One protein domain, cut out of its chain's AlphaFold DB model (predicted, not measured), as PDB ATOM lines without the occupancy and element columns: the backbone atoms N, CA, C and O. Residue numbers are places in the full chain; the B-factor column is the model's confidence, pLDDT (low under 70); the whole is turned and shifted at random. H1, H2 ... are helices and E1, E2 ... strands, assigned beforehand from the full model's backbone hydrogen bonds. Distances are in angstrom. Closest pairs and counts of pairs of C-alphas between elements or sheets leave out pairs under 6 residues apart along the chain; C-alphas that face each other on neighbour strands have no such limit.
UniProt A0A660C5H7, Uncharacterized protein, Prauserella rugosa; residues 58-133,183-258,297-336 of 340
ATOM      1  N   ARG A  58      37.519  38.331 -10.577       91.69
ATOM      2  CA  ARG A  58      37.984  39.467 -11.381       91.69
ATOM      3  C   ARG A  58      37.382  39.409 -12.780       91.69
ATOM      4  O   ARG A  58      37.005  38.332 -13.243       91.69
ATOM      5  N   LEU A  59      37.300  40.571 -13.424       94.94
ATOM      6  CA  LEU A  59      37.017  40.647 -14.852       94.94
ATOM      7  C   LEU A  59      38.309  40.402 -15.622       94.94
ATOM      8  O   LEU A  59      39.320  41.047 -15.353       94.94
ATOM      9  N   TRP A  60      38.242  39.519 -16.601       96.19
ATOM     10  CA  TRP A  60      39.334  39.223 -17.511       96.19
ATOM     11  C   TRP A  60      38.885  39.458 -18.944       96.19
ATOM     12  O   TRP A  60      37.700  39.334 -19.265       96.19
ATOM     13  N   SER A  61      39.846  39.746 -19.812       96.25
ATOM     14  CA  SER A  61      39.694  39.580 -21.245       96.25
ATOM     15  C   SER A  61      40.715  38.597 -21.788       96.25
ATOM     16  O   SER A  61      41.871  38.572 -21.364       96.25
ATOM     17  N   ALA A  62      40.291  37.775 -22.742       97.06
ATOM     18  CA  ALA A  62      41.191  36.962 -23.542       97.06
ATOM     19  C   ALA A  62      41.150  37.411 -24.997       97.06
ATOM     20  O   ALA A  62      40.085  37.719 -25.530       97.06
ATOM     21  N   GLN A  63      42.318  37.425 -25.634       96.56
ATOM     22  CA  GLN A  63      42.439  37.521 -27.081       96.56
ATOM     23  C   GLN A  63      42.542  36.110 -27.640       96.56
ATOM     24  O   GLN A  63      43.497  35.386 -27.349       96.56
ATOM     25  N   LEU A  64      41.556  35.725 -28.435       95.44
ATOM     26  CA  LEU A  64      41.510  34.463 -29.149       95.44
ATOM     27  C   LEU A  64      41.906  34.696 -30.604       95.44
ATOM     28  O   LEU A  64      41.463  35.661 -31.229       95.44
ATOM     29  N   VAL A  65      42.710  33.798 -31.160       94.44
ATOM     30  CA  VAL A  65      43.003  33.757 -32.594       94.44
ATOM     31  C   VAL A  65      42.214  32.609 -33.190       94.44
ATOM     32  O   VAL A  65      42.460  31.451 -32.858       94.44
ATOM     33  N   VAL A  66      41.270  32.939 -34.068       92.19
ATOM     34  CA  VAL A  66      40.440  31.969 -34.787       92.19
ATOM     35  C   VAL A  66      40.942  31.859 -36.210       92.19
ATOM     36  O   VAL A  66      41.058  32.876 -36.895       92.19
ATOM     37  N   ARG A  67      41.222  30.642 -36.673       91.56
ATOM     38  CA  ARG A  67      41.761  30.407 -38.017       91.56
ATOM     39  C   ARG A  67      40.811  29.591 -38.873       91.56
ATOM     40  O   ARG A  67      40.104  28.704 -38.403       91.56
ATOM     41  N   THR A  68      40.804  29.881 -40.168       88.88
ATOM     42  CA  THR A  68      40.047  29.112 -41.156       88.88
ATOM     43  C   THR A  68      40.747  29.096 -42.510       88.88
ATOM     44  O   THR A  68      41.560  29.966 -42.817       88.88
ATOM     45  N   ALA A  69      40.404  28.123 -43.351       88.88
ATOM     46  CA  ALA A  69      40.720  28.177 -44.773       88.88
ATOM     47  C   ALA A  69      39.549  28.797 -45.548       88.88
ATOM     48  O   ALA A  69      38.387  28.469 -45.291       88.88
ATOM     49  N   GLY A  70      39.871  29.644 -46.523       86.50
ATOM     50  CA  GLY A  70      38.914  30.340 -47.379       86.50
ATOM     51  C   GLY A  70      39.457  30.546 -48.793       86.50
ATOM     52  O   GLY A  70      40.672  30.571 -49.007       86.50
ATOM     53  N   LEU A  71      38.559  30.683 -49.767       84.19
ATOM     54  CA  LEU A  71      38.914  30.991 -51.160       84.19
ATOM     55  C   LEU A  71      39.434  32.426 -51.315       84.19
ATOM     56  O   LEU A  71      40.397  32.677 -52.032       84.19
ATOM     57  N   ASP A  72      38.789  33.355 -50.620       82.75
ATOM     58  CA  ASP A  72      39.060  34.785 -50.631       82.75
ATOM     59  C   ASP A  72      38.687  35.395 -49.266       82.75
ATOM     60  O   ASP A  72      38.255  34.686 -48.350       82.75
ATOM     61  N   ALA A  73      38.874  36.708 -49.118       83.50
ATOM     62  CA  ALA A  73      38.599  37.415 -47.869       83.50
ATOM     63  C   ALA A  73      37.111  37.391 -47.476       83.50
ATOM     64  O   ALA A  73      36.798  37.425 -46.286       83.50
ATOM     65  N   ASP A  74      36.195  37.338 -48.446       79.38
ATOM     66  CA  ASP A  74      34.753  37.367 -48.191       79.38
ATOM     67  C   ASP A  74      34.237  35.988 -47.770       79.38
ATOM     68  O   ASP A  74      33.476  35.888 -46.808       79.38
ATOM     69  N   ASP A  75      34.709  34.915 -48.411       80.06
ATOM     70  CA  ASP A  75      34.483  33.533 -47.977       80.06
ATOM     71  C   ASP A  75      35.085  33.297 -46.588       80.06
ATOM     72  O   ASP A  75      34.423  32.747 -45.708       80.06
ATOM     73  N   ALA A  76      36.303  33.785 -46.344       83.88
ATOM     74  CA  ALA A  76      36.913  33.734 -45.023       83.88
ATOM     75  C   ALA A  76      36.099  34.504 -43.982       83.88
ATOM     76  O   ALA A  76      35.870  33.985 -42.894       83.88
ATOM     77  N   ARG A  77      35.615  35.711 -44.309       80.56
ATOM     78  CA  ARG A  77      34.758  36.506 -43.418       80.56
ATOM     79  C   ARG A  77      33.473  35.760 -43.083       80.56
ATOM     80  O   ARG A  77      33.114  35.693 -41.912       80.56
ATOM     81  N   PHE A  78      32.804  35.197 -44.086       77.88
ATOM     82  CA  PHE A  78      31.587  34.411 -43.893       77.88
ATOM     83  C   PHE A  78      31.847  33.206 -42.987       77.88
ATOM     84  O   PHE A  78      31.154  33.014 -41.995       77.88
ATOM     85  N   ARG A  79      32.895  32.432 -43.276       76.69
ATOM     86  CA  ARG A  79      33.279  31.262 -42.479       76.69
ATOM     87  C   ARG A  79      33.631  31.631 -41.058       76.69
ATOM     88  O   ARG A  79      33.134  30.995 -40.143       76.69
ATOM     89  N   LEU A  80      34.448  32.661 -40.869       80.12
ATOM     90  CA  LEU A  80      34.789  33.138 -39.540       80.12
ATOM     91  C   LEU A  80      33.526  33.557 -38.804       80.12
ATOM     92  O   LEU A  80      33.356  33.087 -37.695       80.12
ATOM     93  N   ALA A  81      32.595  34.287 -39.427       74.75
ATOM     94  CA  ALA A  81      31.302  34.620 -38.824       74.75
ATOM     95  C   ALA A  81      30.467  33.381 -38.439       74.75
ATOM     96  O   ALA A  81      29.780  33.404 -37.426       74.75
ATOM     97  N   CYS A  82      30.548  32.284 -39.198       71.38
ATOM     98  CA  CYS A  82      29.901  31.011 -38.855       71.38
ATOM     99  C   CYS A  82      30.602  30.249 -37.715       71.38
ATOM    100  O   CYS A  82      29.971  29.446 -37.037       71.38
ATOM    101  N   LEU A  83      31.901  30.484 -37.523       71.06
ATOM    102  CA  LEU A  83      32.731  29.898 -36.468       71.06
ATOM    103  C   LEU A  83      32.763  30.781 -35.204       71.06
ATOM    104  O   LEU A  83      33.344  30.390 -34.204       71.06
ATOM    105  N   ALA A  84      32.217  32.001 -35.254       61.88
ATOM    106  CA  ALA A  84      32.839  33.162 -34.607       61.88
ATOM    107  C   ALA A  84      32.625  33.345 -33.104       61.88
ATOM    108  O   ALA A  84      33.104  34.360 -32.598       61.88
ATOM    109  N   HIS A  85      31.871  32.516 -32.392       76.88
ATOM    110  CA  HIS A  85      31.377  32.954 -31.085       76.88
ATOM    111  C   HIS A  85      31.864  32.024 -29.978       76.88
ATOM    112  O   HIS A  85      31.460  30.861 -29.958       76.88
ATOM    113  N   PRO A  86      32.752  32.498 -29.080       85.56
ATOM    114  CA  PRO A  86      33.049  31.760 -27.868       85.56
ATOM    115  C   PRO A  86      31.767  31.683 -27.036       85.56
ATOM    116  O   PRO A  86      31.147  32.702 -26.726       85.56
ATOM    117  N   TYR A  87      31.356  30.467 -26.697       88.50
ATOM    118  CA  TYR A  87      30.170  30.226 -25.894       88.50
ATOM    119  C   TYR A  87      30.521  30.318 -24.418       88.50
ATOM    120  O   TYR A  87      31.330  29.556 -23.890       88.50
ATOM    121  N   HIS A  88      29.836  31.224 -23.735       91.12
ATOM    122  CA  HIS A  88      29.763  31.208 -22.286       91.12
ATOM    123  C   HIS A  88      28.960  29.979 -21.827       91.12
ATOM    124  O   HIS A  88      28.190  29.388 -22.588       91.12
ATOM    125  N   ARG A  89      29.096  29.589 -20.560       91.88
ATOM    126  CA  ARG A  89      28.336  28.492 -19.939       91.88
ATOM    127  C   ARG A  89      26.827  28.740 -20.007       91.88
ATOM    128  O   ARG A  89      26.050  27.797 -20.163       91.88
ATOM    129  N   ILE A  90      26.409  30.007 -19.973       89.62
ATOM    130  CA  ILE A  90      25.008  30.405 -20.195       89.62
ATOM    131  C   ILE A  90      24.556  30.290 -21.658       89.62
ATOM    132  O   ILE A  90      23.358  30.136 -21.903       89.62
ATOM    133  N   GLY A  91      25.479  30.278 -22.620       86.38
ATOM    134  CA  GLY A  91      25.207  30.242 -24.056       86.38
ATOM    135  C   GLY A  91      25.947  31.341 -24.823       86.38
ATOM    136  O   GLY A  91      26.959  31.864 -24.360       86.38
ATOM    137  N   ASP A  92      25.439  31.676 -26.010       82.62
ATOM    138  CA  ASP A  92      25.963  32.787 -26.808       82.62
ATOM    139  C   ASP A  92      25.591  34.133 -26.168       82.62
ATOM    140  O   ASP A  92      24.424  34.391 -25.857       82.62
ATOM    141  N   VAL A  93      26.591  34.995 -25.976       83.19
ATOM    142  CA  VAL A  93      26.413  36.337 -25.418       83.19
ATOM    143  C   VAL A  93      27.212  37.345 -26.250       83.19
ATOM    144  O   VAL A  93      28.326  37.716 -25.875       83.19
ATOM    145  N   PRO A  94      26.632  37.875 -27.344       77.06
ATOM    146  CA  PRO A  94      27.331  38.755 -28.283       77.06
ATOM    147  C   PRO A  94      27.981  40.000 -27.682       77.06
ATOM    148  O   PRO A  94      28.927  40.546 -28.238       77.06
ATOM    149  N   ARG A  95      27.487  40.471 -26.533       80.94
ATOM    150  CA  ARG A  95      28.056  41.630 -25.829       80.94
ATOM    151  C   ARG A  95      29.385  41.338 -25.137       80.94
ATOM    152  O   ARG A  95      30.082  42.282 -24.774       80.94
ATOM    153  N   LEU A  96      29.709  40.069 -24.916       83.88
ATOM    154  CA  LEU A  96      30.917  39.657 -24.211       83.88
ATOM    155  C   LEU A  96      32.070  39.357 -25.157       83.88
ATOM    156  O   LEU A  96      33.157  39.055 -24.676       83.88
ATOM    157  N   TYR A  97      31.889  39.503 -26.471       84.00
ATOM    158  CA  TYR A  97      32.997  39.406 -27.406       84.00
ATOM    159  C   TYR A  97      32.975  40.471 -28.502       84.00
ATOM    160  O   TYR A  97      31.956  41.073 -28.827       84.00
ATOM    161  N   ALA A  98      34.146  40.709 -29.083       81.94
ATOM    162  CA  ALA A  98      34.328  41.563 -30.246       81.94
ATOM    163  C   ALA A  98      35.289  40.890 -31.224       81.94
ATOM    164  O   ALA A  98      36.341  40.408 -30.814       81.94
ATOM    165  N   THR A  99      34.953  40.909 -32.512       83.25
ATOM    166  CA  THR A  99      35.721  40.227 -33.562       83.25
ATOM    167  C   THR A  99      36.340  41.243 -34.512       83.25
ATOM    168  O   THR A  99      35.649  42.095 -35.071       83.25
ATOM    169  N   ALA A 100      37.651  41.154 -34.714       86.44
ATOM    170  CA  ALA A 100      38.362  41.901 -35.740       86.44
ATOM    171  C   ALA A 100      38.090  41.317 -37.137       86.44
ATOM    172  O   ALA A 100      37.740  40.147 -37.295       86.44
ATOM    173  N   GLY A 101      38.280  42.138 -38.173       78.94
ATOM    174  CA  GLY A 101      38.175  41.671 -39.555       78.94
ATOM    175  C   GLY A 101      39.214  40.585 -39.880       78.94
ATOM    176  O   GLY A 101      40.287  40.571 -39.273       78.94
ATOM    177  N   PRO A 102      38.922  39.692 -40.844       87.12
ATOM    178  CA  PRO A 102      39.858  38.650 -41.228       87.12
ATOM    179  C   PRO A 102      41.119  39.237 -41.857       87.12
ATOM    180  O   PRO A 102      41.052  40.155 -42.678       87.12
ATOM    181  N   THR A 103      42.257  38.649 -41.523       91.31
ATOM    182  CA  THR A 103      43.550  38.912 -42.158       91.31
ATOM    183  C   THR A 103      44.106  37.616 -42.721       91.31
ATOM    184  O   THR A 103      43.921  36.556 -42.120       91.31
ATOM    185  N   GLU A 104      44.788  37.688 -43.859       91.25
ATOM    186  CA  GLU A 104      45.473  36.528 -44.429       91.25
ATOM    187  C   GLU A 104      46.552  36.017 -43.458       91.25
ATOM    188  O   GLU A 104      47.205  36.804 -42.770       91.25
ATOM    189  N   TRP A 105      46.683  34.695 -43.359       92.88
ATOM    190  CA  TRP A 105      47.618  34.007 -42.471       92.88
ATOM    191  C   TRP A 105      48.108  32.702 -43.132       92.88
ATOM    192  O   TRP A 105      47.328  32.075 -43.854       92.88
ATOM    193  N   PRO A 106      49.344  32.233 -42.888       90.25
ATOM    194  CA  PRO A 106      50.414  32.906 -42.148       90.25
ATOM    195  C   PRO A 106      50.903  34.169 -42.852       90.25
ATOM    196  O   PRO A 106      50.794  34.293 -44.072       90.25
ATOM    197  N   VAL A 107      51.396  35.127 -42.066       88.75
ATOM    198  CA  VAL A 107      52.053  36.326 -42.596       88.75
ATOM    199  C   VAL A 107      53.526  35.968 -42.760       88.75
ATOM    200  O   VAL A 107      54.161  35.683 -41.746       88.75
ATOM    201  N   PRO A 108      54.068  35.947 -43.990       87.31
ATOM    202  CA  PRO A 108      55.483  35.679 -44.185       87.31
ATOM    203  C   PRO A 108      56.341  36.705 -43.439       87.31
ATOM    204  O   PRO A 108      55.953  37.874 -43.332       87.31
ATOM    205  N   ASP A 109      57.496  36.279 -42.939       88.56
ATOM    206  CA  ASP A 109      58.475  37.175 -42.329       88.56
ATOM    207  C   ASP A 109      59.082  38.154 -43.356       88.56
ATOM    208  O   ASP A 109      58.704  38.189 -44.531       88.56
ATOM    209  N   GLU A 110      60.038  38.980 -42.922       89.12
ATOM    210  CA  GLU A 110      60.701  39.956 -43.800       89.12
ATOM    211  C   GLU A 110      61.439  39.319 -44.998       89.12
ATOM    212  O   GLU A 110      61.682  39.998 -45.998       89.12
ATOM    213  N   TYR A 111      61.734  38.017 -44.935       86.94
ATOM    214  CA  TYR A 111      62.360  37.226 -45.998       86.94
ATOM    215  C   TYR A 111      61.348  36.396 -46.800       86.94
ATOM    216  O   TYR A 111      61.734  35.654 -47.705       86.94
ATOM    217  N   GLY A 112      60.054  36.521 -46.502       85.62
ATOM    218  CA  GLY A 112      59.000  35.746 -47.142       85.62
ATOM    219  C   GLY A 112      58.912  34.295 -46.659       85.62
ATOM    220  O   GLY A 112      58.226  33.496 -47.300       85.62
ATOM    221  N   ALA A 113      59.589  33.936 -45.568       87.19
ATOM    222  CA  ALA A 113      59.524  32.610 -44.976       87.19
ATOM    223  C   ALA A 113      58.347  32.498 -43.996       87.19
ATOM    224  O   ALA A 113      57.895  33.473 -43.398       87.19
ATOM    225  N   ILE A 114      57.842  31.278 -43.852       91.88
ATOM    226  CA  ILE A 114      56.876  30.893 -42.821       91.88
ATOM    227  C   ILE A 114      57.484  29.733 -42.045       91.88
ATOM    228  O   ILE A 114      58.274  28.965 -42.601       91.88
ATOM    229  N   THR A 115      57.135  29.601 -40.772       92.19
ATOM    230  CA  THR A 115      57.657  28.496 -39.963       92.19
ATOM    231  C   THR A 115      57.065  27.157 -40.415       92.19
ATOM    232  O   THR A 115      55.955  27.097 -40.953       92.19
ATOM    233  N   ASP A 116      57.784  26.058 -40.171       91.00
ATOM    234  CA  ASP A 116      57.285  24.707 -40.467       91.00
ATOM    235  C   ASP A 116      55.981  24.395 -39.711       91.00
ATOM    236  O   ASP A 116      55.098  23.712 -40.234       91.00
ATOM    237  N   GLU A 117      55.834  24.935 -38.498       89.88
ATOM    238  CA  GLU A 117      54.626  24.816 -37.678       89.88
ATOM    239  C   GLU A 117      53.429  25.519 -38.333       89.88
ATOM    240  O   GLU A 117      52.386  24.897 -38.552       89.88
ATOM    241  N   GLU A 118      53.595  26.778 -38.745       90.31
ATOM    242  CA  GLU A 118      52.559  27.527 -39.465       90.31
ATOM    243  C   GLU A 118      52.209  26.871 -40.803       90.31
ATOM    244  O   GLU A 118      51.039  26.810 -41.190       90.31
ATOM    245  N   ALA A 119      53.205  26.336 -41.515       90.00
ATOM    246  CA  ALA A 119      52.989  25.604 -42.756       90.00
ATOM    247  C   ALA A 119      52.166  24.324 -42.523       90.00
ATOM    248  O   ALA A 119      51.238  24.034 -43.290       90.00
ATOM    249  N   ALA A 120      52.466  23.571 -41.461       89.06
ATOM    250  CA  ALA A 120      51.736  22.364 -41.083       89.06
ATOM    251  C   ALA A 120      50.290  22.673 -40.663       89.06
ATOM    252  O   ALA A 120      49.356  21.980 -41.091       89.06
ATOM    253  N   GLU A 121      50.079  23.737 -39.889       88.69
ATOM    254  CA  GLU A 121      48.755  24.193 -39.469       88.69
ATOM    255  C   GLU A 121      47.943  24.730 -40.660       88.69
ATOM    256  O   GLU A 121      46.789  24.331 -40.844       88.69
ATOM    257  N   ALA A 122      48.541  25.524 -41.554       87.94
ATOM    258  CA  ALA A 122      47.900  25.964 -42.794       87.94
ATOM    259  C   ALA A 122      47.500  24.774 -43.683       87.94
ATOM    260  O   ALA A 122      46.404  24.738 -44.249       87.94
ATOM    261  N   ALA A 123      48.359  23.756 -43.790       86.88
ATOM    262  CA  ALA A 123      48.022  22.522 -44.490       86.88
ATOM    263  C   ALA A 123      46.856  21.782 -43.810       86.88
ATOM    264  O   ALA A 123      45.993  21.241 -44.505       86.88
ATOM    265  N   SER A 124      46.800  21.786 -42.474       84.31
ATOM    266  CA  SER A 124      45.675  21.245 -41.712       84.31
ATOM    267  C   SER A 124      44.381  21.982 -42.044       84.31
ATOM    268  O   SER A 124      43.456  21.346 -42.544       84.31
ATOM    269  N   LEU A 125      44.352  23.313 -41.908       84.81
ATOM    270  CA  LEU A 125      43.210  24.187 -42.215       84.81
ATOM    271  C   LEU A 125      42.658  23.962 -43.625       84.81
ATOM    272  O   LEU A 125      41.448  23.806 -43.800       84.81
ATOM    273  N   ARG A 126      43.531  23.863 -44.635       85.62
ATOM    274  CA  ARG A 126      43.122  23.583 -46.023       85.62
ATOM    275  C   ARG A 126      42.438  22.224 -46.174       85.62
ATOM    276  O   ARG A 126      41.471  22.125 -46.924       85.62
ATOM    277  N   ARG A 127      42.881  21.192 -45.443       77.75
ATOM    278  CA  ARG A 127      42.196  19.883 -45.401       77.75
ATOM    279  C   ARG A 127      40.828  19.959 -44.718       77.75
ATOM    280  O   ARG A 127      39.977  19.120 -44.993       77.75
ATOM    281  N   MET A 128      40.611  20.944 -43.842       70.88
ATOM    282  CA  MET A 128      39.331  21.166 -43.153       70.88
ATOM    283  C   MET A 128      38.304  21.870 -44.047       70.88
ATOM    284  O   MET A 128      37.121  21.892 -43.716       70.88
ATOM    285  N   TYR A 129      38.719  22.431 -45.190       70.44
ATOM    286  CA  TYR A 129      37.810  23.114 -46.103       70.44
ATOM    287  C   TYR A 129      36.805  22.120 -46.717       70.44
ATOM    288  O   TYR A 129      37.219  21.184 -47.406       70.44
ATOM    289  N   PRO A 130      35.481  22.312 -46.537       63.47
ATOM    290  CA  PRO A 130      34.471  21.464 -47.157       63.47
ATOM    291  C   PRO A 130      34.510  21.597 -48.687       63.47
ATOM    292  O   PRO A 130      33.978  22.545 -49.268       63.47
ATOM    293  N   ALA A 131      35.157  20.632 -49.341       55.69
ATOM    294  CA  ALA A 131      35.414  20.615 -50.781       55.69
ATOM    295  C   ALA A 131      34.142  20.752 -51.642       55.69
ATOM    296  O   ALA A 131      34.146  21.424 -52.673       55.69
ATOM    297  N   ALA A 132      33.016  20.203 -51.175       49.53
ATOM    298  CA  ALA A 132      31.754  20.214 -51.914       49.53
ATOM    299  C   ALA A 132      31.184  21.621 -52.194       49.53
ATOM    300  O   ALA A 132      30.484  21.807 -53.191       49.53
ATOM    301  N   LEU A 133      31.478  22.619 -51.349       51.72
ATOM    302  CA  LEU A 133      30.953  23.980 -51.526       51.72
ATOM    303  C   LEU A 133      31.713  24.749 -52.617       51.72
ATOM    304  O   LEU A 133      31.122  25.519 -53.374       51.72
ATOM    305  N   HIS A 183      27.254   9.444 -21.410       40.69
ATOM    306  CA  HIS A 183      27.833  10.722 -21.822       40.69
ATOM    307  C   HIS A 183      28.829  10.587 -22.977       40.69
ATOM    308  O   HIS A 183      28.781  11.393 -23.898       40.69
ATOM    309  N   ALA A 184      29.687   9.562 -23.001       36.59
ATOM    310  CA  ALA A 184      30.589   9.316 -24.128       36.59
ATOM    311  C   ALA A 184      29.835   8.866 -25.393       36.59
ATOM    312  O   ALA A 184      30.182   9.287 -26.498       36.59
ATOM    313  N   ALA A 185      28.789   8.047 -25.247       36.53
ATOM    314  CA  ALA A 185      27.921   7.625 -26.341       36.53
ATOM    315  C   ALA A 185      27.039   8.775 -26.845       36.53
ATOM    316  O   ALA A 185      26.897   8.923 -28.053       36.53
ATOM    317  N   ASP A 186      26.530   9.629 -25.959       41.88
ATOM    318  CA  ASP A 186      25.767  10.834 -26.290       41.88
ATOM    319  C   ASP A 186      26.662  11.903 -26.916       41.88
ATOM    320  O   ASP A 186      26.240  12.577 -27.847       41.88
ATOM    321  N   HIS A 187      27.918  12.024 -26.481       40.12
ATOM    322  CA  HIS A 187      28.921  12.898 -27.089       40.12
ATOM    323  C   HIS A 187      29.320  12.383 -28.478       40.12
ATOM    324  O   HIS A 187      29.321  13.145 -29.442       40.12
ATOM    325  N   ALA A 188      29.582  11.081 -28.631       38.78
ATOM    326  CA  ALA A 188      29.863  10.466 -29.926       38.78
ATOM    327  C   ALA A 188      28.649  10.527 -30.865       38.78
ATOM    328  O   ALA A 188      28.815  10.837 -32.039       38.78
ATOM    329  N   ALA A 189      27.431  10.314 -30.364       39.84
ATOM    330  CA  ALA A 189      26.191  10.442 -31.122       39.84
ATOM    331  C   ALA A 189      25.866  11.906 -31.437       39.84
ATOM    332  O   ALA A 189      25.360  12.191 -32.516       39.84
ATOM    333  N   ALA A 190      26.199  12.858 -30.565       38.53
ATOM    334  CA  ALA A 190      26.066  14.285 -30.832       38.53
ATOM    335  C   ALA A 190      27.078  14.759 -31.877       38.53
ATOM    336  O   ALA A 190      26.686  15.485 -32.787       38.53
ATOM    337  N   LEU A 191      28.332  14.299 -31.824       39.69
ATOM    338  CA  LEU A 191      29.341  14.533 -32.860       39.69
ATOM    339  C   LEU A 191      28.988  13.820 -34.169       39.69
ATOM    340  O   LEU A 191      29.181  14.374 -35.248       39.69
ATOM    341  N   GLU A 192      28.420  12.617 -34.106       39.47
ATOM    342  CA  GLU A 192      27.975  11.881 -35.284       39.47
ATOM    343  C   GLU A 192      26.704  12.495 -35.878       39.47
ATOM    344  O   GLU A 192      26.588  12.549 -37.094       39.47
ATOM    345  N   MET A 193      25.770  13.019 -35.082       34.41
ATOM    346  CA  MET A 193      24.567  13.714 -35.556       34.41
ATOM    347  C   MET A 193      24.860  15.133 -36.043       34.41
ATOM    348  O   MET A 193      24.320  15.528 -37.076       34.41
ATOM    349  N   ALA A 194      25.732  15.884 -35.363       36.25
ATOM    350  CA  ALA A 194      26.299  17.131 -35.878       36.25
ATOM    351  C   ALA A 194      27.035  16.847 -37.194       36.25
ATOM    352  O   ALA A 194      26.787  17.493 -38.211       36.25
ATOM    353  N   GLY A 195      27.807  15.760 -37.218       33.69
ATOM    354  CA  GLY A 195      28.421  15.199 -38.408       33.69
ATOM    355  C   GLY A 195      27.405  14.830 -39.488       33.69
ATOM    356  O   GLY A 195      27.623  15.189 -40.630       33.69
ATOM    357  N   ARG A 196      26.284  14.161 -39.194       33.66
ATOM    358  CA  ARG A 196      25.270  13.711 -40.175       33.66
ATOM    359  C   ARG A 196      24.427  14.870 -40.718       33.66
ATOM    360  O   ARG A 196      24.074  14.844 -41.897       33.66
ATOM    361  N   GLY A 197      24.153  15.892 -39.904       32.09
ATOM    362  CA  GLY A 197      23.486  17.132 -40.322       32.09
ATOM    363  C   GLY A 197      24.356  17.987 -41.247       32.09
ATOM    364  O   GLY A 197      23.855  18.531 -42.226       32.09
ATOM    365  N   VAL A 198      25.670  18.015 -41.007       35.00
ATOM    366  CA  VAL A 198      26.662  18.686 -41.867       35.00
ATOM    367  C   VAL A 198      27.064  17.818 -43.079       35.00
ATOM    368  O   VAL A 198      27.305  18.333 -44.172       35.00
ATOM    369  N   ARG A 199      27.073  16.483 -42.945       34.59
ATOM    370  CA  ARG A 199      27.436  15.513 -44.006       34.59
ATOM    371  C   ARG A 199      26.419  15.438 -45.138       34.59
ATOM    372  O   ARG A 199      26.787  14.996 -46.222       34.59
ATOM    373  N   ARG A 200      25.178  15.905 -44.955       32.50
ATOM    374  CA  ARG A 200      24.245  16.057 -46.087       32.50
ATOM    375  C   ARG A 200      24.633  17.183 -47.053       32.50
ATOM    376  O   ARG A 200      24.038  17.272 -48.123       32.50
ATOM    377  N   THR A 201      25.673  17.960 -46.747       38.06
ATOM    378  CA  THR A 201      26.126  19.072 -47.595       38.06
ATOM    379  C   THR A 201      27.574  18.955 -48.071       38.06
ATOM    380  O   THR A 201      27.999  19.786 -48.873       38.06
ATOM    381  N   VAL A 202      28.351  17.955 -47.630       37.28
ATOM    382  CA  VAL A 202      29.783  17.894 -47.962       37.28
ATOM    383  C   VAL A 202      30.300  16.463 -48.123       37.28
ATOM    384  O   VAL A 202      30.511  15.750 -47.146       37.28
ATOM    385  N   ALA A 203      30.579  16.071 -49.368       38.06
ATOM    386  CA  ALA A 203      31.456  14.944 -49.665       38.06
ATOM    387  C   ALA A 203      32.935  15.385 -49.539       38.06
ATOM    388  O   ALA A 203      33.275  16.477 -50.009       38.06
ATOM    389  N   PRO A 204      33.828  14.576 -48.938       36.78
ATOM    390  CA  PRO A 204      35.267  14.799 -49.021       36.78
ATOM    391  C   PRO A 204      35.751  14.476 -50.439       36.78
ATOM    392  O   PRO A 204      35.551  13.364 -50.920       36.78
ATOM    393  N   GLY A 205      36.400  15.427 -51.112       42.09
ATOM    394  CA  GLY A 205      37.021  15.172 -52.413       42.09
ATOM    395  C   GLY A 205      37.369  16.450 -53.166       42.09
ATOM    396  O   GLY A 205      36.474  17.217 -53.491       42.09
ATOM    397  N   LEU A 206      38.668  16.621 -53.446       45.78
ATOM    398  CA  LEU A 206      39.343  17.755 -54.103       45.78
ATOM    399  C   LEU A 206      39.394  19.050 -53.277       45.78
ATOM    400  O   LEU A 206      38.461  19.846 -53.247       45.78
ATOM    401  N   ILE A 207      40.546  19.288 -52.640       53.22
ATOM    402  CA  ILE A 207      40.888  20.606 -52.094       53.22
ATOM    403  C   ILE A 207      40.968  21.574 -53.285       53.22
ATOM    404  O   ILE A 207      41.778  21.334 -54.186       53.22
ATOM    405  N   PRO A 208      40.157  22.643 -53.329       60.06
ATOM    406  CA  PRO A 208      40.230  23.630 -54.398       60.06
ATOM    407  C   PRO A 208      41.647  24.188 -54.508       60.06
ATOM    408  O   PRO A 208      42.251  24.573 -53.502       60.06
ATOM    409  N   SER A 209      42.179  24.261 -55.728       62.66
ATOM    410  CA  SER A 209      43.397  25.029 -55.961       62.66
ATOM    411  C   SER A 209      43.135  26.495 -55.596       62.66
ATOM    412  O   SER A 209      42.123  27.067 -55.998       62.66
ATOM    413  N   GLY A 210      44.027  27.094 -54.800       77.69
ATOM    414  CA  GLY A 210      43.929  28.503 -54.398       77.69
ATOM    415  C   GLY A 210      43.365  28.782 -52.999       77.69
ATOM    416  O   GLY A 210      43.171  29.948 -52.678       77.69
ATOM    417  N   LEU A 211      43.139  27.769 -52.148       85.62
ATOM    418  CA  LEU A 211      42.779  28.022 -50.746       85.62
ATOM    419  C   LEU A 211      43.883  28.766 -49.987       85.62
ATOM    420  O   LEU A 211      45.015  28.285 -49.843       85.62
ATOM    421  N   ARG A 212      43.494  29.892 -49.400       90.19
ATOM    422  CA  ARG A 212      44.303  30.674 -48.468       90.19
ATOM    423  C   ARG A 212      43.840  30.405 -47.044       90.19
ATOM    424  O   ARG A 212      42.720  29.943 -46.819       90.19
ATOM    425  N   CYS A 213      44.725  30.632 -46.087       91.88
ATOM    426  CA  CYS A 213      44.362  30.588 -44.679       91.88
ATOM    427  C   CYS A 213      44.179  32.021 -44.180       91.88
ATOM    428  O   CYS A 213      44.755  32.977 -44.698       91.88
ATOM    429  N   TRP A 214      43.277  32.163 -43.229       93.25
ATOM    430  CA  TRP A 214      42.817  33.438 -42.720       93.25
ATOM    431  C   TRP A 214      42.675  33.316 -41.219       93.25
ATOM    432  O   TRP A 214      42.331  32.248 -40.710       93.25
ATOM    433  N   GLN A 215      42.902  34.417 -40.521       92.94
ATOM    434  CA  GLN A 215      42.683  34.507 -39.090       92.94
ATOM    435  C   GLN A 215      41.816  35.713 -38.745       92.94
ATOM    436  O   GLN A 215      41.846  36.722 -39.450       92.94
ATOM    437  N   ALA A 216      41.087  35.628 -37.640       92.00
ATOM    438  CA  ALA A 216      40.473  36.766 -36.975       92.00
ATOM    439  C   ALA A 216      40.822  36.747 -35.490       92.00
ATOM    440  O   ALA A 216      40.912  35.689 -34.866       92.00
ATOM    441  N   TRP A 217      40.995  37.942 -34.938       92.56
ATOM    442  CA  TRP A 217      41.198  38.140 -33.511       92.56
ATOM    443  C   TRP A 217      39.856  38.379 -32.841       92.56
ATOM    444  O   TRP A 217      39.037  39.139 -33.361       92.56
ATOM    445  N   GLN A 218      39.634  37.745 -31.699       92.12
ATOM    446  CA  GLN A 218      38.427  37.914 -30.909       92.12
ATOM    447  C   GLN A 218      38.796  38.262 -29.480       92.12
ATOM    448  O   GLN A 218      39.506  37.510 -28.822       92.12
ATOM    449  N   ARG A 219      38.287  39.381 -28.979       93.69
ATOM    450  CA  ARG A 219      38.340  39.683 -27.552       93.69
ATOM    451  C   ARG A 219      37.117  39.065 -26.900       93.69
ATOM    452  O   ARG A 219      36.026  39.359 -27.368       93.69
ATOM    453  N   VAL A 220      37.278  38.287 -25.837       95.31
ATOM    454  CA  VAL A 220      36.173  37.767 -25.016       95.31
ATOM    455  C   VAL A 220      36.342  38.202 -23.563       95.31
ATOM    456  O   VAL A 220      37.454  38.166 -23.043       95.31
ATOM    457  N   LEU A 221      35.262  38.642 -22.923       96.62
ATOM    458  CA  LEU A 221      35.207  39.065 -21.524       96.62
ATOM    459  C   LEU A 221      34.633  37.949 -20.663       96.62
ATOM    460  O   LEU A 221      33.597  37.395 -21.006       96.62
ATOM    461  N   PHE A 222      35.249  37.655 -19.523       96.50
ATOM    462  CA  PHE A 222      34.764  36.620 -18.610       96.50
ATOM    463  C   PHE A 222      35.158  36.901 -17.161       96.50
ATOM    464  O   PHE A 222      36.069  37.681 -16.875       96.50
ATOM    465  N   LEU A 223      34.467  36.246 -16.231       95.69
ATOM    466  CA  LEU A 223      34.821  36.257 -14.816       95.69
ATOM    467  C   LEU A 223      35.610  35.000 -14.462       95.69
ATOM    468  O   LEU A 223      35.249  33.899 -14.873       95.69
ATOM    469  N   ALA A 224      36.663  35.163 -13.671       95.06
ATOM    470  CA  ALA A 224      37.436  34.049 -13.133       95.06
ATOM    471  C   ALA A 224      38.168  34.454 -11.849       95.06
ATOM    472  O   ALA A 224      38.408  35.644 -11.592       95.06
ATOM    473  N   GLY A 225      38.546  33.454 -11.050       93.06
ATOM    474  CA  GLY A 225      39.544  33.633 -10.002       93.06
ATOM    475  C   GLY A 225      40.932  33.918 -10.602       93.06
ATOM    476  O   GLY A 225      41.189  33.541 -11.745       93.06
ATOM    477  N   PRO A 226      41.862  34.559  -9.863       88.12
ATOM    478  CA  PRO A 226      43.206  34.859 -10.365       88.12
ATOM    479  C   PRO A 226      44.009  33.648 -10.844       88.12
ATOM    480  O   PRO A 226      44.867  33.802 -11.705       88.12
ATOM    481  N   GLY A 227      43.747  32.467 -10.277       91.81
ATOM    482  CA  GLY A 227      44.389  31.217 -10.687       91.81
ATOM    483  C   GLY A 227      43.740  30.551 -11.900       91.81
ATOM    484  O   GLY A 227      44.412  29.790 -12.579       91.81
ATOM    485  N   ASP A 228      42.482  30.881 -12.204       94.38
ATOM    486  CA  ASP A 228      41.653  30.113 -13.145       94.38
ATOM    487  C   ASP A 228      41.465  30.834 -14.488       94.38
ATOM    488  O   ASP A 228      40.784  30.344 -15.387       94.38
ATOM    489  N   ALA A 229      42.018  32.042 -14.630       95.19
ATOM    490  CA  ALA A 229      41.743  32.905 -15.773       95.19
ATOM    491  C   ALA A 229      42.213  32.310 -17.106       95.19
ATOM    492  O   ALA A 229      41.524  32.438 -18.119       95.19
ATOM    493  N   ARG A 230      43.379  31.652 -17.108       96.12
ATOM    494  CA  ARG A 230      43.915  31.002 -18.309       96.12
ATOM    495  C   ARG A 230      43.063  29.801 -18.704       96.12
ATOM    496  O   ARG A 230      42.622  29.747 -19.845       96.12
ATOM    497  N   ASP A 231      42.763  28.925 -17.755       95.75
ATOM    498  CA  ASP A 231      41.941  27.732 -17.982       95.75
ATOM    499  C   ASP A 231      40.531  28.117 -18.450       95.75
ATOM    500  O   ASP A 231      39.963  27.497 -19.348       95.75
ATOM    501  N   ARG A 232      39.974  29.213 -17.916       95.94
ATOM    502  CA  ARG A 232      38.695  29.765 -18.377       95.94
ATOM    503  C   ARG A 232      38.763  30.289 -19.806       95.94
ATOM    504  O   ARG A 232      37.833  30.043 -20.573       95.94
ATOM    505  N   ALA A 233      39.838  30.980 -20.176       96.50
ATOM    506  CA  ALA A 233      40.052  31.415 -21.552       96.50
ATOM    507  C   ALA A 233      40.200  30.224 -22.512       96.50
ATOM    508  O   ALA A 233      39.693  30.277 -23.631       96.50
ATOM    509  N   GLU A 234      40.864  29.152 -22.081       95.69
ATOM    510  CA  GLU A 234      41.028  27.924 -22.865       95.69
ATOM    511  C   GLU A 234      39.710  27.160 -23.010       95.69
ATOM    512  O   GLU A 234      39.399  26.721 -24.115       95.69
ATOM    513  N   GLU A 235      38.883  27.096 -21.961       94.44
ATOM    514  CA  GLU A 235      37.513  26.576 -22.054       94.44
ATOM    515  C   GLU A 235      36.710  27.363 -23.102       94.44
ATOM    516  O   GLU A 235      36.121  26.758 -23.993       94.44
ATOM    517  N   LEU A 236      36.742  28.702 -23.055       94.56
ATOM    518  CA  LEU A 236      36.061  29.556 -24.038       94.56
ATOM    519  C   LEU A 236      36.597  29.338 -25.459       94.56
ATOM    520  O   LEU A 236      35.809  29.216 -26.395       94.56
ATOM    521  N   ALA A 237      37.915  29.237 -25.640       94.06
ATOM    522  CA  ALA A 237      38.516  28.944 -26.940       94.06
ATOM    523  C   ALA A 237      38.099  27.564 -27.473       94.06
ATOM    524  O   ALA A 237      37.801  27.429 -28.658       94.06
ATOM    525  N   ALA A 238      38.007  26.555 -26.603       91.94
ATOM    526  CA  ALA A 238      37.593  25.204 -26.970       91.94
ATOM    527  C   ALA A 238      36.138  25.129 -27.461       91.94
ATOM    528  O   ALA A 238      35.787  24.201 -28.188       91.94
ATOM    529  N   THR A 239      35.295  26.110 -27.119       90.44
ATOM    530  CA  THR A 239      33.928  26.201 -27.662       90.44
ATOM    531  C   THR A 239      33.870  26.675 -29.114       90.44
ATOM    532  O   THR A 239      32.868  26.454 -29.795       90.44
ATOM    533  N   VAL A 240      34.937  27.305 -29.610       88.38
ATOM    534  CA  VAL A 240      35.036  27.756 -30.996       88.38
ATOM    535  C   VAL A 240      35.486  26.575 -31.846       88.38
ATOM    536  O   VAL A 240      36.676  26.278 -31.950       88.38
ATOM    537  N   VAL A 241      34.519  25.883 -32.447       82.25
ATOM    538  CA  VAL A 241      34.750  24.660 -33.225       82.25
ATOM    539  C   VAL A 241      34.398  24.825 -34.700       82.25
ATOM    540  O   VAL A 241      33.510  25.589 -35.075       82.25
ATOM    541  N   ASP A 242      35.093  24.079 -35.555       74.25
ATOM    542  CA  ASP A 242      34.791  23.967 -36.974       74.25
ATOM    543  C   ASP A 242      33.547  23.108 -37.248       74.25
ATOM    544  O   ASP A 242      32.959  22.485 -36.364       74.25
ATOM    545  N   ALA A 243      33.147  23.027 -38.521       67.69
ATOM    546  CA  ALA A 243      31.991  22.232 -38.945       67.69
ATOM    547  C   ALA A 243      32.118  20.714 -38.664       67.69
ATOM    548  O   ALA A 243      31.167  19.964 -38.885       67.69
ATOM    549  N   ARG A 244      33.287  20.237 -38.221       65.75
ATOM    550  CA  ARG A 244      33.567  18.845 -37.843       65.75
ATOM    551  C   ARG A 244      33.696  18.681 -36.324       65.75
ATOM    552  O   ARG A 244      33.926  17.562 -35.877       65.75
ATOM    553  N   GLY A 245      33.539  19.759 -35.553       72.06
ATOM    554  CA  GLY A 245      33.696  19.775 -34.102       72.06
ATOM    555  C   GLY A 245      35.143  19.922 -33.625       72.06
ATOM    556  O   GLY A 245      35.392  19.752 -32.437       72.06
ATOM    557  N   ALA A 246      36.103  20.214 -34.511       78.56
ATOM    558  CA  ALA A 246      37.492  20.442 -34.111       78.56
ATOM    559  C   ALA A 246      37.690  21.889 -33.643       78.56
ATOM    560  O   ALA A 246      37.198  22.808 -34.291       78.56
ATOM    561  N   VAL A 247      38.439  22.101 -32.559       85.44
ATOM    562  CA  VAL A 247      38.731  23.445 -32.037       85.44
ATOM    563  C   VAL A 247      39.469  24.281 -33.091       85.44
ATOM    564  O   VAL A 247      40.469  23.841 -33.659       85.44
ATOM    565  N   ALA A 248      38.961  25.484 -33.355       87.62
ATOM    566  CA  ALA A 248      39.462  26.419 -34.363       87.62
ATOM    567  C   ALA A 248      40.048  27.711 -33.760       87.62
ATOM    568  O   ALA A 248      40.537  28.562 -34.509       87.62
ATOM    569  N   ALA A 249      39.993  27.866 -32.432       92.44
ATOM    570  CA  ALA A 249      40.559  29.000 -31.714       92.44
ATOM    571  C   ALA A 249      41.716  28.602 -30.796       92.44
ATOM    572  O   ALA A 249      41.774  27.497 -30.266       92.44
ATOM    573  N   SER A 250      42.612  29.555 -30.561       94.62
ATOM    574  CA  SER A 250      43.690  29.454 -29.577       94.62
ATOM    575  C   SER A 250      43.766  30.731 -28.744       94.62
ATOM    576  O   SER A 250      43.431  31.814 -29.229       94.62
ATOM    577  N   VAL A 251      44.190  30.622 -27.483       97.00
ATOM    578  CA  VAL A 251      44.314  31.779 -26.584       97.00
ATOM    579  C   VAL A 251      45.672  32.446 -26.791       97.00
ATOM    580  O   VAL A 251      46.699  31.928 -26.345       97.00
ATOM    581  N   ALA A 252      45.673  33.625 -27.408       95.94
ATOM    582  CA  ALA A 252      46.873  34.423 -27.638       95.94
ATOM    583  C   ALA A 252      47.301  35.216 -26.398       95.94
ATOM    584  O   ALA A 252      48.486  35.276 -26.080       95.94
ATOM    585  N   SER A 253      46.357  35.806 -25.665       96.62
ATOM    586  CA  SER A 253      46.656  36.509 -24.415       96.62
ATOM    587  C   SER A 253      45.468  36.500 -23.461       96.62
ATOM    588  O   SER A 253      44.327  36.321 -23.881       96.62
ATOM    589  N   VAL A 254      45.754  36.672 -22.169       97.12
ATOM    590  CA  VAL A 254      44.761  36.835 -21.100       97.12
ATOM    591  C   VAL A 254      45.208  38.009 -20.240       97.12
ATOM    592  O   VAL A 254      46.370  38.066 -19.837       97.12
ATOM    593  N   GLN A 255      44.315  38.963 -20.005       95.50
ATOM    594  CA  GLN A 255      44.602  40.201 -19.289       95.50
ATOM    595  C   GLN A 255      43.487  40.493 -18.293       95.50
ATOM    596  O   GLN A 255      42.317  40.217 -18.551       95.50
ATOM    597  N   GLU A 256      43.851  41.039 -17.139       94.31
ATOM    598  CA  GLU A 256      42.868  41.550 -16.191       94.31
ATOM    599  C   GLU A 256      42.308  42.877 -16.710       94.31
ATOM    600  O   GLU A 256      43.046  43.747 -17.172       94.31
ATOM    601  N   GLU A 257      40.994  43.047 -16.620       92.19
ATOM    602  CA  GLU A 257      40.335  44.285 -17.013       92.19
ATOM    603  C   GLU A 257      40.316  45.259 -15.836       92.19
ATOM    604  O   GLU A 257      39.422  45.253 -14.986       92.19
ATOM    605  N   GLU A 258      41.316  46.136 -15.815       82.69
ATOM    606  CA  GLU A 258      41.503  47.148 -14.773       82.69
ATOM    607  C   GLU A 258      40.667  48.426 -14.992       82.69
ATOM    608  O   GLU A 258      40.937  49.484 -14.421       82.69
ATOM    609  N   PRO A 297      35.754  18.560 -18.244       87.00
ATOM    610  CA  PRO A 297      35.281  17.976 -19.500       87.00
ATOM    611  C   PRO A 297      33.758  17.897 -19.630       87.00
ATOM    612  O   PRO A 297      33.235  17.999 -20.745       87.00
ATOM    613  N   ASP A 298      33.037  17.736 -18.521       87.69
ATOM    614  CA  ASP A 298      31.578  17.638 -18.525       87.69
ATOM    615  C   ASP A 298      30.947  19.015 -18.733       87.69
ATOM    616  O   ASP A 298      29.955  19.143 -19.456       87.69
ATOM    617  N   VAL A 299      31.542  20.059 -18.144       87.19
ATOM    618  CA  VAL A 299      31.151  21.452 -18.404       87.19
ATOM    619  C   VAL A 299      31.354  21.772 -19.878       87.19
ATOM    620  O   VAL A 299      30.410  22.193 -20.548       87.19
ATOM    621  N   LEU A 300      32.553  21.517 -20.410       86.44
ATOM    622  CA  LEU A 300      32.862  21.788 -21.812       86.44
ATOM    623  C   LEU A 300      31.927  21.013 -22.751       86.44
ATOM    624  O   LEU A 300      31.386  21.589 -23.695       86.44
ATOM    625  N   SER A 301      31.669  19.737 -22.463       85.00
ATOM    626  CA  SER A 301      30.730  18.920 -23.238       85.00
ATOM    627  C   SER A 301      29.317  19.503 -23.224       85.00
ATOM    628  O   SER A 301      28.691  19.616 -24.279       85.00
ATOM    629  N   ALA A 302      28.813  19.925 -22.063       85.31
ATOM    630  CA  ALA A 302      27.491  20.539 -21.948       85.31
ATOM    631  C   ALA A 302      27.389  21.857 -22.735       85.31
ATOM    632  O   ALA A 302      26.375  22.107 -23.397       85.31
ATOM    633  N   VAL A 303      28.442  22.680 -22.706       85.88
ATOM    634  CA  VAL A 303      28.510  23.929 -23.478       85.88
ATOM    635  C   VAL A 303      28.529  23.642 -24.978       85.88
ATOM    636  O   VAL A 303      27.724  24.212 -25.713       85.88
ATOM    637  N   LEU A 304      29.362  22.705 -25.436       83.38
ATOM    638  CA  LEU A 304      29.439  22.305 -26.845       83.38
ATOM    639  C   LEU A 304      28.116  21.722 -27.362       83.38
ATOM    640  O   LEU A 304      27.695  22.038 -28.475       83.38
ATOM    641  N   LEU A 305      27.413  20.917 -26.559       82.44
ATOM    642  CA  LEU A 305      26.087  20.396 -26.911       82.44
ATOM    643  C   LEU A 305      25.061  21.521 -27.089       82.44
ATOM    644  O   LEU A 305      24.261  21.489 -28.031       82.44
ATOM    645  N   ARG A 306      25.096  22.532 -26.213       80.31
ATOM    646  CA  ARG A 306      24.229  23.712 -26.302       80.31
ATOM    647  C   ARG A 306      24.566  24.561 -27.524       80.31
ATOM    648  O   ARG A 306      23.652  24.930 -28.258       80.31
ATOM    649  N   ALA A 307      25.851  24.798 -27.780       76.12
ATOM    650  CA  ALA A 307      26.330  25.489 -28.972       76.12
ATOM    651  C   ALA A 307      25.855  24.778 -30.246       76.12
ATOM    652  O   ALA A 307      25.208  25.383 -31.096       76.12
ATOM    653  N   ALA A 308      26.042  23.458 -30.334       72.94
ATOM    654  CA  ALA A 308      25.579  22.662 -31.468       72.94
ATOM    655  C   ALA A 308      24.048  22.689 -31.639       72.94
ATOM    656  O   ALA A 308      23.543  22.637 -32.765       72.94
ATOM    657  N   ALA A 309      23.275  22.737 -30.551       71.44
ATOM    658  CA  ALA A 309      21.823  22.908 -30.616       71.44
ATOM    659  C   ALA A 309      21.434  24.300 -31.146       71.44
ATOM    660  O   ALA A 309      20.597  24.382 -32.047       71.44
ATOM    661  N   TYR A 310      22.084  25.359 -30.659       68.94
ATOM    662  CA  TYR A 310      21.859  26.738 -31.097       68.94
ATOM    663  C   TYR A 310      22.204  26.927 -32.577       68.94
ATOM    664  O   TYR A 310      21.367  27.371 -33.361       68.94
ATOM    665  N   THR A 311      23.385  26.467 -32.998       65.06
ATOM    666  CA  THR A 311      23.800  26.441 -34.404       65.06
ATOM    667  C   THR A 311      22.760  25.721 -35.265       65.06
ATOM    668  O   THR A 311      22.307  26.260 -36.272       65.06
ATOM    669  N   ARG A 312      22.300  24.526 -34.869       63.88
ATOM    670  CA  ARG A 312      21.259  23.801 -35.621       63.88
ATOM    671  C   ARG A 312      19.949  24.579 -35.728       63.88
ATOM    672  O   ARG A 312      19.317  24.520 -36.779       63.88
ATOM    673  N   GLN A 313      19.541  25.286 -34.680       64.31
ATOM    674  CA  GLN A 313      18.332  26.104 -34.689       64.31
ATOM    675  C   GLN A 313      18.464  27.291 -35.651       64.31
ATOM    676  O   GLN A 313      17.606  27.459 -36.515       64.31
ATOM    677  N   GLU A 314      19.550  28.058 -35.565       59.69
ATOM    678  CA  GLU A 314      19.825  29.204 -36.446       59.69
ATOM    679  C   GLU A 314      19.903  28.784 -37.925       59.69
ATOM    680  O   GLU A 314      19.206  29.335 -38.782       59.69
ATOM    681  N   TYR A 315      20.661  27.726 -38.243       52.53
ATOM    682  CA  TYR A 315      20.754  27.215 -39.617       52.53
ATOM    683  C   TYR A 315      19.468  26.520 -40.094       52.53
ATOM    684  O   TYR A 315      19.133  26.582 -41.280       52.53
ATOM    685  N   GLY A 316      18.719  25.876 -39.197       44.81
ATOM    686  CA  GLY A 316      17.411  25.291 -39.501       44.81
ATOM    687  C   GLY A 316      16.370  26.355 -39.861       44.81
ATOM    688  O   GLY A 316      15.616  26.188 -40.816       44.81
ATOM    689  N   ILE A 317      16.380  27.491 -39.159       47.75
ATOM    690  CA  ILE A 317      15.520  28.643 -39.458       47.75
ATOM    691  C   ILE A 317      15.957  29.317 -40.770       47.75
ATOM    692  O   ILE A 317      15.106  29.640 -41.603       47.75
ATOM    693  N   GLY A 318      17.267  29.465 -41.001       39.31
ATOM    694  CA  GLY A 318      17.823  30.079 -42.214       39.31
ATOM    695  C   GLY A 318      17.676  29.251 -43.498       39.31
ATOM    696  O   GLY A 318      17.696  29.811 -44.591       39.31
ATOM    697  N   THR A 319      17.493  27.932 -43.402       37.38
ATOM    698  CA  THR A 319      17.248  27.057 -44.570       37.38
ATOM    699  C   THR A 319      15.765  26.873 -44.891       37.38
ATOM    700  O   THR A 319      15.429  26.572 -46.035       37.38
ATOM    701  N   ALA A 320      14.873  27.103 -43.924       39.09
ATOM    702  CA  ALA A 320      13.424  27.046 -44.125       39.09
ATOM    703  C   ALA A 320      12.822  28.368 -44.642       39.09
ATOM    704  O   ALA A 320      11.713  28.371 -45.176       39.09
ATOM    705  N   ARG A 321      13.533  29.495 -44.507       36.97
ATOM    706  CA  ARG A 321      13.129  30.800 -45.049       36.97
ATOM    707  C   ARG A 321      14.181  31.313 -46.022       36.97
ATOM    708  O   ARG A 321      15.261  31.739 -45.633       36.97
ATOM    709  N   SER A 322      13.844  31.277 -47.304       36.78
ATOM    710  CA  SER A 322      14.575  31.924 -48.390       36.78
ATOM    711  C   SER A 322      14.863  33.388 -48.036       36.78
ATOM    712  O   SER A 322      13.951  34.207 -47.974       36.78
ATOM    713  N   GLY A 323      16.140  33.700 -47.809       35.09
ATOM    714  CA  GLY A 323      16.626  35.046 -47.511       35.09
ATOM    715  C   GLY A 323      17.361  35.099 -46.179       35.09
ATOM    716  O   GLY A 323      16.777  35.433 -45.153       35.09
ATOM    717  N   ILE A 324      18.664  34.804 -46.204       35.75
ATOM    718  CA  ILE A 324      19.560  35.108 -45.086       35.75
ATOM    719  C   ILE A 324      19.620  36.637 -44.962       35.75
ATOM    720  O   ILE A 324      20.460  37.295 -45.574       35.75
ATOM    721  N   HIS A 325      18.724  37.221 -44.170       30.56
ATOM    722  CA  HIS A 325      18.965  38.527 -43.578       30.56
ATOM    723  C   HIS A 325      20.019  38.321 -42.490       30.56
ATOM    724  O   HIS A 325      19.695  38.098 -41.327       30.56
ATOM    725  N   MET A 326      21.298  38.346 -42.885       36.06
ATOM    726  CA  MET A 326      22.383  38.494 -41.920       36.06
ATOM    727  C   MET A 326      22.092  39.756 -41.117       36.06
ATOM    728  O   MET A 326      21.861  40.826 -41.687       36.06
ATOM    729  N   ASN A 327      22.054  39.609 -39.800       31.39
ATOM    730  CA  ASN A 327      21.775  40.691 -38.877       31.39
ATOM    731  C   ASN A 327      22.834  41.787 -39.096       31.39
ATOM    732  O   ASN A 327      23.982  41.642 -38.681       31.39
ATOM    733  N   ALA A 328      22.466  42.877 -39.782       31.33
ATOM    734  CA  ALA A 328      23.360  43.987 -40.132       31.33
ATOM    735  C   ALA A 328      24.014  44.648 -38.897       31.33
ATOM    736  O   ALA A 328      24.996  45.375 -39.020       31.33
ATOM    737  N   ASN A 329      23.515  44.337 -37.699       30.92
ATOM    738  CA  ASN A 329      24.083  44.755 -36.423       30.92
ATOM    739  C   ASN A 329      25.424  44.075 -36.081       30.92
ATOM    740  O   ASN A 329      26.204  44.666 -35.344       30.92
ATOM    741  N   LEU A 330      25.747  42.905 -36.653       35.28
ATOM    742  CA  LEU A 330      27.078  42.282 -36.511       35.28
ATOM    743  C   LEU A 330      28.154  42.978 -37.367       35.28
ATOM    744  O   LEU A 330      29.346  42.810 -37.125       35.28
ATOM    745  N   CYS A 331      27.741  43.792 -38.345       33.53
ATOM    746  CA  CYS A 331      28.632  44.500 -39.269       33.53
ATOM    747  C   CYS A 331      28.905  45.961 -38.869       33.53
ATOM    748  O   CYS A 331      29.700  46.625 -39.529       33.53
ATOM    749  N   ASN A 332      28.277  46.456 -37.796       27.61
ATOM    750  CA  ASN A 332      28.413  47.833 -37.306       27.61
ATOM    751  C   ASN A 332      29.218  47.927 -35.999       27.61
ATOM    752  O   ASN A 332      28.988  48.822 -35.187       27.61
ATOM    753  N   ALA A 333      30.185  47.030 -35.782       33.62
ATOM    754  CA  ALA A 333      31.202  47.290 -34.771       33.62
ATOM    755  C   ALA A 333      32.059  48.486 -35.240       33.62
ATOM    756  O   ALA A 333      32.532  48.482 -36.383       33.62
ATOM    757  N   PRO A 334      32.263  49.530 -34.414       32.16
ATOM    758  CA  PRO A 334      33.177  50.609 -34.764       32.16
ATOM    759  C   PRO A 334      34.556  50.019 -35.080       32.16
ATOM    760  O   PRO A 334      35.010  49.095 -34.405       32.16
ATOM    761  N   LYS A 335      35.225  50.548 -36.113       32.72
ATOM    762  CA  LYS A 335      36.627  50.232 -36.415       32.72
ATOM    763  C   LYS A 335      37.488  50.663 -35.226       32.72
ATOM    764  O   LYS A 335      37.969  51.790 -35.187       32.72
ATOM    765  N   ILE A 336      37.660  49.782 -34.249       35.09
ATOM    766  CA  ILE A 336      38.671  49.942 -33.213       35.09
ATOM    767  C   ILE A 336      39.969  49.443 -33.839       35.09
ATOM    768  O   ILE A 336      40.179  48.245 -34.014       35.09
TER     769      ILE A 336
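What this domain is: This is residues 58 to 133, 183 to 258 and 297 to 336 of the 340 residues of an uncharacterized protein of Prauserella rugosa (UniProt A0A660C5H7). A strongly twisted sheet built on two long antiparallel strands, E1 and E4, curls round helix H4 toward one end, while H1 and H2 pack on it toward the other. Helices H3 and H5 lie off the sheet, and a low-confidence tail with the short H6 follows H5. The 192 printed residues hold six named helices and five named strands, in the order E1 H1 E2 E3 H2 H3 E4 H4 E5 H5 H6, a mixed class of helices and strands. The sheet is branched, with antiparallel neighbours. The whole is compact, with a radius of gyration of the C-alphas of 17.2 A and spans of 48 by 48 by 36 A.

How they stand to each other: E1, residues 58 to 70, and E4, residues 212 to 224, are antiparallel neighbours at 163 degrees, with N 64 and O 218 2.7 A apart, within hydrogen-bond range. On the other side of E1 is E5, residues 249 to 256, antiparallel to it, with N 61 and O 255 at 2.8 A. The other side of E4 has the edge strands E2, residues 97 to 99, with N 98 and O 219 at 2.9 A, and E3, residues 103 to 105, with N 103 and O 215 at 2.9 A; both are antiparallel to E4. H1, residues 73 to 83, is on the sheet, the closest C-alphas to E1 being Gly 70 and Ala 76, 4.6 A. H2, residues 116 to 128, is on the sheet at a height of 9.2 A, over E1 and E4, and runs across the strands, at 64 degrees to E1 on the local plane. The sheet curls round H4, residues 229 to 238, whose Ala 237 comes closest to E5 at Ala 249, C-alphas 5.2 A apart. H3, residues 183 to 199, and H5, residues 297 to 320, only just touch, with 3 pairs of C-alphas within 8 A, the closest Ala 194 and Ala 308 at 7.1 A; they run the same way at a shallow tilt of 26 degrees. H4 and H5 are close but not clearly touching, with the C-alphas of Glu 235 and Leu 300 6.7 A apart. H6, residues 328 to 331, touches no helix and is not on the sheet. In H1 to H5 every O i to N i+4 pair is within hydrogen-bond range; H6 is too short for one.

Where its parts are: E1 begins at C-alpha 58, (37.984, 39.467, -11.381), and is 37.1 A long. H1 is 14.9 A, H2 18.5 A and H3 22.7 A. E4, 36.2 A, bends by 55 degrees at residue 221. H4 is 14.2 A; E5, 20.1 A, bends by 58 degrees at residue 252. H5, 34.2 A, ends at C-alpha 320, (13.424, 27.046, -44.125).

The domain as a whole: The C-alphas farthest apart, Tyr 111 and Ala 320, are 50.0 A apart. Residues 134 to 182 and 259 to 296 are not printed; the gaps between C-alphas are 32.7 A and 30.2 A. The links H1 to E2 and H3 to E4 are long. Mean pLDDT of the printed part is 73.4; 61 residues are under 70, among them 183 to 209 and 310 to 336.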